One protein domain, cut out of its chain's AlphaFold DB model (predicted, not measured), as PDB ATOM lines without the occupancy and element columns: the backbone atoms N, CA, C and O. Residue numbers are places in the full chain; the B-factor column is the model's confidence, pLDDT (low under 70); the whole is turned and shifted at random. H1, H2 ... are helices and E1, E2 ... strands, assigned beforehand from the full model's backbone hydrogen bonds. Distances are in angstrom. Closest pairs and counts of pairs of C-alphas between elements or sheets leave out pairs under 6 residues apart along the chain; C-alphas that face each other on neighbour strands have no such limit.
ATOM      1  N   ILE A 273     332.802 327.632 410.803       92.88
ATOM      2  CA  ILE A 273     332.560 326.218 410.527       92.88
ATOM      3  C   ILE A 273     331.281 326.048 409.708       92.88
ATOM      4  O   ILE A 273     330.325 326.816 409.851       92.88
ATOM      5  N   THR A 274     331.245 325.006 408.883       94.88
ATOM      6  CA  THR A 274     330.041 324.605 408.145       94.88
ATOM      7  C   THR A 274     329.449 323.358 408.782       94.88
ATOM      8  O   THR A 274     330.117 322.335 408.902       94.88
ATOM      9  N   VAL A 275     328.181 323.439 409.177       95.44
ATOM     10  CA  VAL A 275     327.437 322.348 409.813       95.44
ATOM     11  C   VAL A 275     326.331 321.884 408.875       95.44
ATOM     12  O   VAL A 275     325.538 322.699 408.404       95.44
ATOM     13  N   GLN A 276     326.235 320.575 408.638       97.25
ATOM     14  CA  GLN A 276     325.080 320.002 407.954       97.25
ATOM     15  C   GLN A 276     323.929 319.842 408.948       97.25
ATOM     16  O   GLN A 276     323.991 319.014 409.854       97.25
ATOM     17  N   PHE A 277     322.880 320.642 408.782       97.44
ATOM     18  CA  PHE A 277     321.708 320.621 409.646       97.44
ATOM     19  C   PHE A 277     320.520 319.997 408.918       97.44
ATOM     20  O   PHE A 277     320.115 320.466 407.854       97.44
ATOM     21  N   SER A 278     319.948 318.950 409.511       97.06
ATOM     22  CA  SER A 278     318.814 318.220 408.946       97.06
ATOM     23  C   SER A 278     317.659 318.143 409.937       97.06
ATOM     24  O   SER A 278     317.872 317.971 411.136       97.06
ATOM     25  N   ILE A 279     316.435 318.227 409.422       96.81
ATOM     26  CA  ILE A 279     315.199 317.998 410.172       96.81
ATOM     27  C   ILE A 279     314.435 316.858 409.505       96.81
ATOM     28  O   ILE A 279     314.266 316.845 408.285       96.81
ATOM     29  N   THR A 280     313.983 315.894 410.303       95.62
ATOM     30  CA  THR A 280     313.287 314.708 409.800       95.62
ATOM     31  C   THR A 280     312.081 314.414 410.674       95.62
ATOM     32  O   THR A 280     312.208 314.320 411.892       95.62
ATOM     33  N   ASN A 281     310.928 314.214 410.048       95.00
ATOM     34  CA  ASN A 281     309.763 313.610 410.676       95.00
ATOM     35  C   ASN A 281     309.531 312.238 410.045       95.00
ATOM     36  O   ASN A 281     309.205 312.144 408.866       95.00
ATOM     37  N   THR A 282     309.689 311.177 410.831       89.81
ATOM     38  CA  THR A 282     309.441 309.789 410.409       89.81
ATOM     39  C   THR A 282     308.101 309.242 410.907       89.81
ATOM     40  O   THR A 282     307.795 308.081 410.659       89.81
ATOM     41  N   MET A 283     307.303 310.055 411.612       87.25
ATOM     42  CA  MET A 283     306.010 309.649 412.164       87.25
ATOM     43  C   MET A 283     304.895 309.784 411.107       87.25
ATOM     44  O   MET A 283     304.906 309.099 410.089       87.25
ATOM     45  N   LYS A 284     303.902 310.660 411.323       77.69
ATOM     46  CA  LYS A 284     302.847 310.956 410.337       77.69
ATOM     47  C   LYS A 284     303.259 312.152 409.485       77.69
ATOM     48  O   LYS A 284     303.728 313.135 410.051       77.69
ATOM     49  N   ASN A 285     303.013 312.092 408.175       85.88
ATOM     50  CA  ASN A 285     303.406 313.106 407.183       85.88
ATOM     51  C   ASN A 285     304.929 313.271 407.102       85.88
ATOM     52  O   ASN A 285     305.492 314.245 407.605       85.88
ATOM     53  N   TYR A 286     305.579 312.273 406.496       93.00
ATOM     54  CA  TYR A 286     307.029 312.235 406.350       93.00
ATOM     55  C   TYR A 286     307.560 313.509 405.695       93.00
ATOM     56  O   TYR A 286     307.072 313.929 404.646       93.00
ATOM     57  N   PHE A 287     308.602 314.075 406.293       95.75
ATOM     58  CA  PHE A 287     309.415 315.087 405.637       95.75
ATOM     59  C   PHE A 287     310.869 314.957 406.062       95.75
ATOM     60  O   PHE A 287     311.177 314.561 407.189       95.75
ATOM     61  N   HIS A 288     311.756 315.337 405.151       96.50
ATOM     62  CA  HIS A 288     313.180 315.442 405.402       96.50
ATOM     63  C   HIS A 288     313.724 316.663 404.668       96.50
ATOM     64  O   HIS A 288     313.574 316.780 403.451       96.50
ATOM     65  N   TYR A 289     314.361 317.562 405.408       97.69
ATOM     66  CA  TYR A 289     315.013 318.739 404.850       97.69
ATOM     67  C   TYR A 289     316.415 318.865 405.414       97.69
ATOM     68  O   TYR A 289     316.643 318.584 406.589       97.69
ATOM     69  N   SER A 290     317.343 319.324 404.580       97.31
ATOM     70  CA  SER A 290     318.740 319.505 404.955       97.31
ATOM     71  C   SER A 290     319.292 320.812 404.392       97.31
ATOM     72  O   SER A 290     318.859 321.279 403.333       97.31
ATOM     73  N   ILE A 291     320.214 321.429 405.125       97.94
ATOM     74  CA  ILE A 291     320.882 322.675 404.755       97.94
ATOM     75  C   ILE A 291     322.290 322.717 405.353       97.94
ATOM     76  O   ILE A 291     322.511 322.259 406.474       97.94
ATOM     77  N   SER A 292     323.241 323.272 404.608       97.25
ATOM     78  CA  SER A 292     324.584 323.553 405.114       97.25
ATOM     79  C   SER A 292     324.601 324.960 405.700       97.25
ATOM     80  O   SER A 292     324.310 325.921 404.996       97.25
ATOM     81  N   VAL A 293     324.925 325.083 406.984       95.75
ATOM     82  CA  VAL A 293     324.876 326.346 407.724       95.75
ATOM     83  C   VAL A 293     326.285 326.761 408.113       95.75
ATOM     84  O   VAL A 293     326.989 326.003 408.778       95.75
ATOM     85  N   CYS A 294     326.683 327.976 407.745       95.25
ATOM     86  CA  CYS A 294     327.959 328.549 408.158       95.25
ATOM     87  C   CYS A 294     327.783 329.359 409.454       95.25
ATOM     88  O   CYS A 294     326.961 330.278 409.518       95.25
ATOM     89  N   VAL A 295     328.532 329.018 410.503       93.94
ATOM     90  CA  VAL A 295     328.486 329.699 411.807       93.94
ATOM     91  C   VAL A 295     329.897 329.935 412.345       93.94
ATOM     92  O   VAL A 295     330.804 329.177 412.013       93.94
ATOM     93  N   PRO A 296     330.118 330.956 413.194       93.12
ATOM     94  CA  PRO A 296     331.380 331.086 413.915       93.12
ATOM     95  C   PRO A 296     331.704 329.810 414.697       93.12
ATOM     96  O   PRO A 296     330.790 329.153 415.212       93.12
ATOM     97  N   GLU A 297     332.986 329.487 414.823       86.75
ATOM     98  CA  GLU A 297     333.434 328.414 415.708       86.75
ATOM     99  C   GLU A 297     332.908 328.632 417.144       86.75
ATOM    100  O   GLU A 297     332.661 329.764 417.564       86.75
ATOM    101  N   ASN A 298     332.670 327.542 417.881       84.44
ATOM    102  CA  ASN A 298     332.053 327.535 419.217       84.44
ATOM    103  C   ASN A 298     330.592 328.032 419.273       84.44
ATOM    104  O   ASN A 298     330.045 328.270 420.352       84.44
ATOM    105  N   SER A 299     329.917 328.153 418.126       89.56
ATOM    106  CA  SER A 299     328.471 328.398 418.087       89.56
ATOM    107  C   SER A 299     327.665 327.208 418.620       89.56
ATOM    108  O   SER A 299     327.992 326.050 418.374       89.56
ATOM    109  N   THR A 300     326.546 327.491 419.290       92.50
ATOM    110  CA  THR A 300     325.615 326.462 419.781       92.50
ATOM    111  C   THR A 300     324.690 325.938 418.679       92.50
ATOM    112  O   THR A 300     324.442 326.616 417.678       92.50
ATOM    113  N   LEU A 301     324.076 324.769 418.891       94.62
ATOM    114  CA  LEU A 301     323.057 324.234 417.980       94.62
ATOM    115  C   LEU A 301     321.882 325.206 417.790       94.62
ATOM    116  O   LEU A 301     321.415 325.414 416.671       94.62
ATOM    117  N   LEU A 302     321.459 325.896 418.851       94.88
ATOM    118  CA  LEU A 302     320.431 326.933 418.749       94.88
ATOM    119  C   LEU A 302     320.835 328.058 417.779       94.88
ATOM    120  O   LEU A 302     319.974 328.629 417.103       94.88
ATOM    121  N   ARG A 303     322.128 328.403 417.689       95.50
ATOM    122  CA  ARG A 303     322.618 329.372 416.700       95.50
ATOM    123  C   ARG A 303     322.503 328.815 415.283       95.50
ATOM    124  O   ARG A 303     321.996 329.537 414.428       95.50
ATOM    125  N   VAL A 304     322.884 327.558 415.060       96.56
ATOM    126  CA  VAL A 304     322.715 326.867 413.768       96.56
ATOM    127  C   VAL A 304     321.245 326.892 413.332       96.56
ATOM    128  O   VAL A 304     320.942 327.340 412.229       96.56
ATOM    129  N   MET A 305     320.312 326.550 414.228       97.50
ATOM    130  CA  MET A 305     318.869 326.597 413.947       97.50
ATOM    131  C   MET A 305     318.381 328.008 413.585       97.50
ATOM    132  O   MET A 305     317.566 328.175 412.677       97.50
ATOM    133  N   LYS A 306     318.874 329.048 414.274       97.44
ATOM    134  CA  LYS A 306     318.524 330.449 413.973       97.44
ATOM    135  C   LYS A 306     319.009 330.882 412.591       97.44
ATOM    136  O   LYS A 306     318.284 331.606 411.912       97.44
ATOM    137  N   VAL A 307     320.208 330.462 412.184       97.44
ATOM    138  CA  VAL A 307     320.739 330.770 410.848       97.44
ATOM    139  C   VAL A 307     319.959 330.000 409.779       97.44
ATOM    140  O   VAL A 307     319.455 330.631 408.855       97.44
ATOM    141  N   ALA A 308     319.707 328.700 409.970       97.75
ATOM    142  CA  ALA A 308     318.873 327.900 409.064       97.75
ATOM    143  C   ALA A 308     317.465 328.497 408.873       97.75
ATOM    144  O   ALA A 308     316.972 328.600 407.750       97.75
ATOM    145  N   LYS A 309     316.834 328.966 409.961       97.56
ATOM    146  CA  LYS A 309     315.546 329.678 409.916       97.56
ATOM    147  C   LYS A 309     315.626 330.982 409.121       97.56
ATOM    148  O   LYS A 309     314.665 331.331 408.449       97.56
ATOM    149  N   LYS A 310     316.726 331.732 409.220       97.31
ATOM    150  CA  LYS A 310     316.895 332.979 408.460       97.31
ATOM    151  C   LYS A 310     317.020 332.698 406.960       97.31
ATOM    152  O   LYS A 310     316.490 333.466 406.169       97.31
ATOM    153  N   GLU A 311     317.704 331.620 406.591       96.81
ATOM    154  CA  GLU A 311     317.919 331.248 405.190       96.81
ATOM    155  C   GLU A 311     316.674 330.648 404.532       96.81
ATOM    156  O   GLU A 311     316.342 331.005 403.405       96.81
ATOM    157  N   LYS A 312     315.971 329.744 405.224       97.25
ATOM    158  CA  LYS A 312     314.747 329.105 404.716       97.25
ATOM    159  C   LYS A 312     313.664 329.105 405.804       97.25
ATOM    160  O   LYS A 312     313.456 328.074 406.456       97.25
ATOM    161  N   PRO A 313     312.981 330.246 406.020       96.50
ATOM    162  CA  PRO A 313     312.059 330.435 407.141       96.50
ATOM    163  C   PRO A 313     310.871 329.481 407.120       96.50
ATOM    164  O   PRO A 313     310.495 328.990 408.179       96.50
ATOM    165  N   ASP A 314     310.333 329.146 405.949       96.44
ATOM    166  CA  ASP A 314     309.169 328.255 405.852       96.44
ATOM    167  C   ASP A 314     309.508 326.809 406.247       96.44
ATOM    168  O   ASP A 314     308.685 326.092 406.817       96.44
ATOM    169  N   ILE A 315     310.755 326.389 406.020       97.12
ATOM    170  CA  ILE A 315     311.219 325.021 406.273       97.12
ATOM    171  C   ILE A 315     311.767 324.885 407.695       97.12
ATOM    172  O   ILE A 315     311.288 324.067 408.473       97.12
ATOM    173  N   PHE A 316     312.742 325.716 408.073       97.81
ATOM    174  CA  PHE A 316     313.432 325.602 409.363       97.81
ATOM    175  C   PHE A 316     312.852 326.536 410.432       97.81
ATOM    176  O   PHE A 316     313.534 326.881 411.400       97.81
ATOM    177  N   CYS A 317     311.590 326.963 410.298       96.75
ATOM    178  CA  CYS A 317     310.907 327.639 411.394       96.75
ATOM    179  C   CYS A 317     310.841 326.728 412.620       96.75
ATOM    180  O   CYS A 317     310.533 325.542 412.540       96.75
ATOM    181  N   PHE A 318     311.097 327.308 413.787       97.56
ATOM    182  CA  PHE A 318     310.947 326.616 415.053       97.56
ATOM    183  C   PHE A 318     310.421 327.567 416.127       97.56
ATOM    184  O   PHE A 318     310.535 328.798 416.003       97.56
ATOM    185  N   LYS A 319     309.841 326.978 417.173       96.94
ATOM    186  CA  LYS A 319     309.401 327.664 418.393       96.94
ATOM    187  C   LYS A 319     310.133 327.073 419.589       96.94
ATOM    188  O   LYS A 319     310.473 325.891 419.599       96.94
ATOM    189  N   THR A 320     310.353 327.908 420.595       95.00
ATOM    190  CA  THR A 320     310.980 327.511 421.855       95.00
ATOM    191  C   THR A 320     310.152 327.983 423.034       95.00
ATOM    192  O   THR A 320     309.603 329.084 422.993       95.00
ATOM    193  N   LYS A 321     310.136 327.198 424.108       90.56
ATOM    194  CA  LYS A 321     309.663 327.599 425.434       90.56
ATOM    195  C   LYS A 321     310.868 327.704 426.369       90.56
ATOM    196  O   LYS A 321     311.795 326.907 426.275       90.56
ATOM    197  N   LYS A 322     310.876 328.694 427.260       83.81
ATOM    198  CA  LYS A 322     311.914 328.825 428.292       83.81
ATOM    199  C   LYS A 322     311.628 327.847 429.436       83.81
ATOM    200  O   LYS A 322     310.486 327.764 429.883       83.81
ATOM    201  N   THR A 323     312.647 327.133 429.900       83.62
ATOM    202  CA  THR A 323     312.593 326.223 431.055       83.62
ATOM    203  C   THR A 323     313.772 326.498 431.994       83.62
ATOM    204  O   THR A 323     314.666 327.284 431.662       83.62
ATOM    205  N   ASN A 324     313.804 325.830 433.150       72.19
ATOM    206  CA  ASN A 324     314.921 325.910 434.101       72.19
ATOM    207  C   ASN A 324     316.225 325.298 433.547       72.19
ATOM    208  O   ASN A 324     317.305 325.613 434.037       72.19
ATOM    209  N   LEU A 325     316.126 324.468 432.502       76.56
ATOM    210  CA  LEU A 325     317.262 323.878 431.779       76.56
ATOM    211  C   LEU A 325     317.688 324.716 430.562       76.56
ATOM    212  O   LEU A 325     318.674 324.399 429.905       76.56
ATOM    213  N   GLY A 326     316.949 325.783 430.241       81.56
ATOM    214  CA  GLY A 326     317.212 326.639 429.088       81.56
ATOM    215  C   GLY A 326     316.109 326.594 428.021       81.56
ATOM    216  O   GLY A 326     314.935 326.383 428.334       81.56
ATOM    217  N   PRO A 327     316.425 326.915 426.756       88.50
ATOM    218  CA  PRO A 327     315.442 326.943 425.680       88.50
ATOM    219  C   PRO A 327     315.074 325.524 425.228       88.50
ATOM    220  O   PRO A 327     315.893 324.812 424.664       88.50
ATOM    221  N   PHE A 328     313.812 325.140 425.403       91.69
ATOM    222  CA  PHE A 328     313.271 323.869 424.927       91.69
ATOM    223  C   PHE A 328     312.553 324.056 423.588       91.69
ATOM    224  O   PHE A 328     311.637 324.877 423.483       91.69
ATOM    225  N   VAL A 329     312.952 323.311 422.556       95.69
ATOM    226  CA  VAL A 329     312.334 323.384 421.224       95.69
ATOM    227  C   VAL A 329     310.995 322.650 421.234       95.69
ATOM    228  O   VAL A 329     310.937 321.435 421.384       95.69
ATOM    229  N   THR A 330     309.903 323.393 421.052       95.06
ATOM    230  CA  THR A 330     308.537 322.851 421.126       95.06
ATOM    231  C   THR A 330     307.966 322.469 419.769       95.06
ATOM    232  O   THR A 330     307.092 321.608 419.695       95.06
ATOM    233  N   SER A 331     308.441 323.091 418.688       96.44
ATOM    234  CA  SER A 331     307.995 322.786 417.329       96.44
ATOM    235  C   SER A 331     309.069 323.087 416.296       96.44
ATOM    236  O   SER A 331     309.751 324.103 416.434       96.44
ATOM    237  N   ILE A 332     309.123 322.298 415.225       97.19
ATOM    238  CA  ILE A 332     309.949 322.529 414.034       97.19
ATOM    239  C   ILE A 332     309.061 322.324 412.803       97.19
ATOM    240  O   ILE A 332     308.238 321.412 412.788       97.19
ATOM    241  N   HIS A 333     309.193 323.189 411.797       96.38
ATOM    242  CA  HIS A 333     308.402 323.157 410.562       96.38
ATOM    243  C   HIS A 333     306.883 323.107 410.825       96.38
ATOM    244  O   HIS A 333     306.144 322.290 410.285       96.38
ATOM    245  N   GLY A 334     306.416 323.933 411.768       93.75
ATOM    246  CA  GLY A 334     305.008 323.981 412.181       93.75
ATOM    247  C   GLY A 334     304.505 322.767 412.980       93.75
ATOM    248  O   GLY A 334     303.414 322.838 413.543       93.75
ATOM    249  N   LEU A 335     305.287 321.690 413.103       94.94
ATOM    250  CA  LEU A 335     304.905 320.484 413.832       94.94
ATOM    251  C   LEU A 335     305.378 320.553 415.289       94.94
ATOM    252  O   LEU A 335     306.577 320.557 415.580       94.94
ATOM    253  N   ALA A 336     304.419 320.616 416.213       94.75
ATOM    254  CA  ALA A 336     304.676 320.645 417.649       94.75
ATOM    255  C   ALA A 336     304.741 319.239 418.261       94.75
ATOM    256  O   ALA A 336     304.027 318.328 417.833       94.75
ATOM    257  N   GLY A 337     305.567 319.089 419.299       90.00
ATOM    258  CA  GLY A 337     305.489 317.939 420.200       90.00
ATOM    259  C   GLY A 337     304.151 317.903 420.948       90.00
ATOM    260  O   GLY A 337     303.454 318.914 421.057       90.00
ATOM    261  N   ASN A 338     303.779 316.734 421.459       87.50
ATOM    262  CA  ASN A 338     302.523 316.522 422.165       87.50
ATOM    263  C   ASN A 338     302.749 315.611 423.377       87.50
ATOM    264  O   ASN A 338     303.139 314.455 423.216       87.50
ATOM    265  N   ALA A 339     302.484 316.134 424.577       80.94
ATOM    266  CA  ALA A 339     302.707 315.423 425.835       80.94
ATOM    267  C   ALA A 339     301.837 314.160 425.950       80.94
ATOM    268  O   ALA A 339     302.362 313.077 426.194       80.94
ATOM    269  N   THR A 340     300.539 314.263 425.651       81.00
ATOM    270  CA  THR A 340     299.582 313.145 425.711       81.00
ATOM    271  C   THR A 340     299.959 312.002 424.758       81.00
ATOM    272  O   THR A 340     299.817 310.827 425.085       81.00
ATOM    273  N   LYS A 341     300.477 312.330 423.567       83.75
ATOM    274  CA  LYS A 341     300.967 311.357 422.572       83.75
ATOM    275  C   LYS A 341     302.439 310.984 422.769       83.75
ATOM    276  O   LYS A 341     302.953 310.186 421.989       83.75
ATOM    277  N   ARG A 342     303.108 311.564 423.771       86.19
ATOM    278  CA  ARG A 342     304.531 311.377 424.091       86.19
ATOM    279  C   ARG A 342     305.455 311.607 422.889       86.19
ATOM    280  O   ARG A 342     306.401 310.859 422.664       86.19
ATOM    281  N   THR A 343     305.178 312.651 422.106       90.31
ATOM    282  CA  THR A 343     305.996 313.042 420.948       90.31
ATOM    283  C   THR A 343     306.788 314.313 421.235       90.31
ATOM    284  O   THR A 343     306.256 315.282 421.779       90.31
ATOM    285  N   TYR A 344     308.061 314.337 420.846       93.00
ATOM    286  CA  TYR A 344     308.965 315.473 421.043       93.00
ATOM    287  C   TYR A 344     310.031 315.530 419.940       93.00
ATOM    288  O   TYR A 344     310.173 314.593 419.154       93.00
ATOM    289  N   TRP A 345     310.771 316.639 419.875       94.25
ATOM    290  CA  TRP A 345     311.903 316.802 418.961       94.25
ATOM    291  C   TRP A 345     313.197 316.345 419.630       94.25
ATOM    292  O   TRP A 345     313.627 316.937 420.618       94.25
ATOM    293  N   GLN A 346     313.812 315.295 419.086       94.12
ATOM    294  CA  GLN A 346     315.088 314.765 419.560       94.12
ATOM    295  C   GLN A 346     316.234 315.244 418.662       94.12
ATOM    296  O   GLN A 346     316.112 315.246 417.437       94.12
ATOM    297  N   PHE A 347     317.351 315.640 419.274       95.00
ATOM    298  CA  PHE A 347     318.520 316.162 418.570       95.00
ATOM    299  C   PHE A 347     319.669 315.161 418.582       95.00
ATOM    300  O   PHE A 347     319.945 314.527 419.602       95.00
ATOM    301  N   PHE A 348     320.361 315.062 417.450       93.38
ATOM    302  CA  PHE A 348     321.449 314.120 417.234       93.38
ATOM    303  C   PHE A 348     322.669 314.833 416.657       93.38
ATOM    304  O   PHE A 348     322.538 315.739 415.835       93.38
ATOM    305  N   SER A 349     323.855 314.373 417.050       92.19
ATOM    306  CA  SER A 349     325.070 314.552 416.259       92.19
ATOM    307  C   SER A 349     325.286 313.268 415.472       92.19
ATOM    308  O   SER A 349     325.633 312.233 416.045       92.19
ATOM    309  N   SER A 350     325.032 313.323 414.166       88.31
ATOM    310  CA  SER A 350     324.966 312.143 413.298       88.31
ATOM    311  C   SER A 350     323.947 311.119 413.821       88.31
ATOM    312  O   SER A 350     322.747 311.322 413.664       88.31
ATOM    313  N   TRP A 351     324.407 310.049 414.476       84.31
ATOM    314  CA  TRP A 351     323.569 308.955 414.982       84.31
ATOM    315  C   TRP A 351     323.428 308.955 416.509       84.31
ATOM    316  O   TRP A 351     322.676 308.156 417.060       84.31
ATOM    317  N   SER A 352     324.147 309.837 417.207       86.31
ATOM    318  CA  SER A 352     324.196 309.862 418.669       86.31
ATOM    319  C   SER A 352     323.300 310.969 419.229       86.31
ATOM    320  O   SER A 352     323.485 312.129 418.848       86.31
ATOM    321  N   PRO A 353     322.353 310.654 420.138       88.06
ATOM    322  CA  PRO A 353     321.548 311.666 420.812       88.06
ATOM    323  C   PRO A 353     322.423 312.656 421.582       88.06
ATOM    324  O   PRO A 353     323.334 312.258 422.320       88.06
ATOM    325  N   LEU A 354     322.125 313.945 421.442       88.31
ATOM    326  CA  LEU A 354     322.812 314.988 422.197       88.31
ATOM    327  C   LEU A 354     322.464 314.904 423.687       88.31
ATOM    328  O   LEU A 354     321.334 314.606 424.061       88.31
TER     329      LEU A 354
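What this domain is: This is residues 273 to 354 of the 357 residues of the protein "DUF4430 domain-containing protein" of Ficedula albicollis (UniProt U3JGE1). A long two-stranded hairpin, E1 and E2, makes a narrow wall with the helix H1 packed crosswise over one face, while a second, shorter hairpin, E3 and E4, comes near this same face only with its open end, where Ile 332 of E4 is close to Ile 279 of E1, and points away from the wall with its turn, residues 324 and 325. The short helix H2 makes the corner between H1 and E3, and the last stretch, residues 333 to 354, has no named element: it loops out at residues 338 to 342 and then runs back on E1's side of the long hairpin. The printed part has 82 residues, with four named strands and two named helices in the order E1, E2, H1, H2, E3, E4; the two sheets, E1 - E2 and E3 - E4, are both antiparallel, and the class is mixed, helices and strands. The whole is compact, with a radius of gyration of the C-alphas of 12.9 A and spans of 38 by 32 by 26 A.

Where its parts are: E1, residues 273 to 281, runs 26.1 A from C-alpha 273 at (332.560, 326.218, 410.527), and E2, residues 287 to 295, runs 24.8 A. H1, residues 301 to 311, is 15.5 A long and begins with C-alpha 301 at (323.057, 324.234, 417.980). H2, residues 313 to 316, has 4 residues and is 5.5 A long from first to last C-alpha. E3, residues 318 to 323, spans 16.1 A, and E4, residues 326 to 332, spans 17.2 A and ends with C-alpha 332 at (309.949, 322.529, 414.034).

How they stand to each other: E1 and E2 form an antiparallel hairpin at 163 degrees between their directions, with N 275 and O 293 at 2.9 A and N 291 and O 277 at 2.9 A, within hydrogen-bond range. H1 has 8 pairs of C-alphas within 8 A of E2, the closest Val 293 and Ala 308 at 6.3 A, and 4 with E1, the closest Phe 277 and Val 304 at 7.6 A. H1 and H2 touch, their closest C-alphas being those of Lys 309 and Phe 316, 4.6 A apart. E3 and E4 form the second antiparallel hairpin, at 151 degrees, with N 321 and O 328 at 2.8 A, within hydrogen-bond range. H1 and E4 are near each other, with 5 pairs of C-alphas within 10 A. E3 is apart from E1 and E2, and E2 is apart from E4. In H1 every O i to N i+4 pair is within hydrogen-bond range; H2 is too short for such a pair, and its one O i to N i+3 pair is not within range.

The domain as a whole: The two C-alphas farthest apart, those of Ile 273 and Thr 340, are 38.6 A apart. The printed part has no cut, and the five links between named elements are tight. After E4, residues 335 to 336 pair antiparallel with residues 331 to 332 of E4, and residues 348 to 349 pair antiparallel with residues 352 to 353. The mean pLDDT of the printed part is 92.4, and no printed residue is under 70.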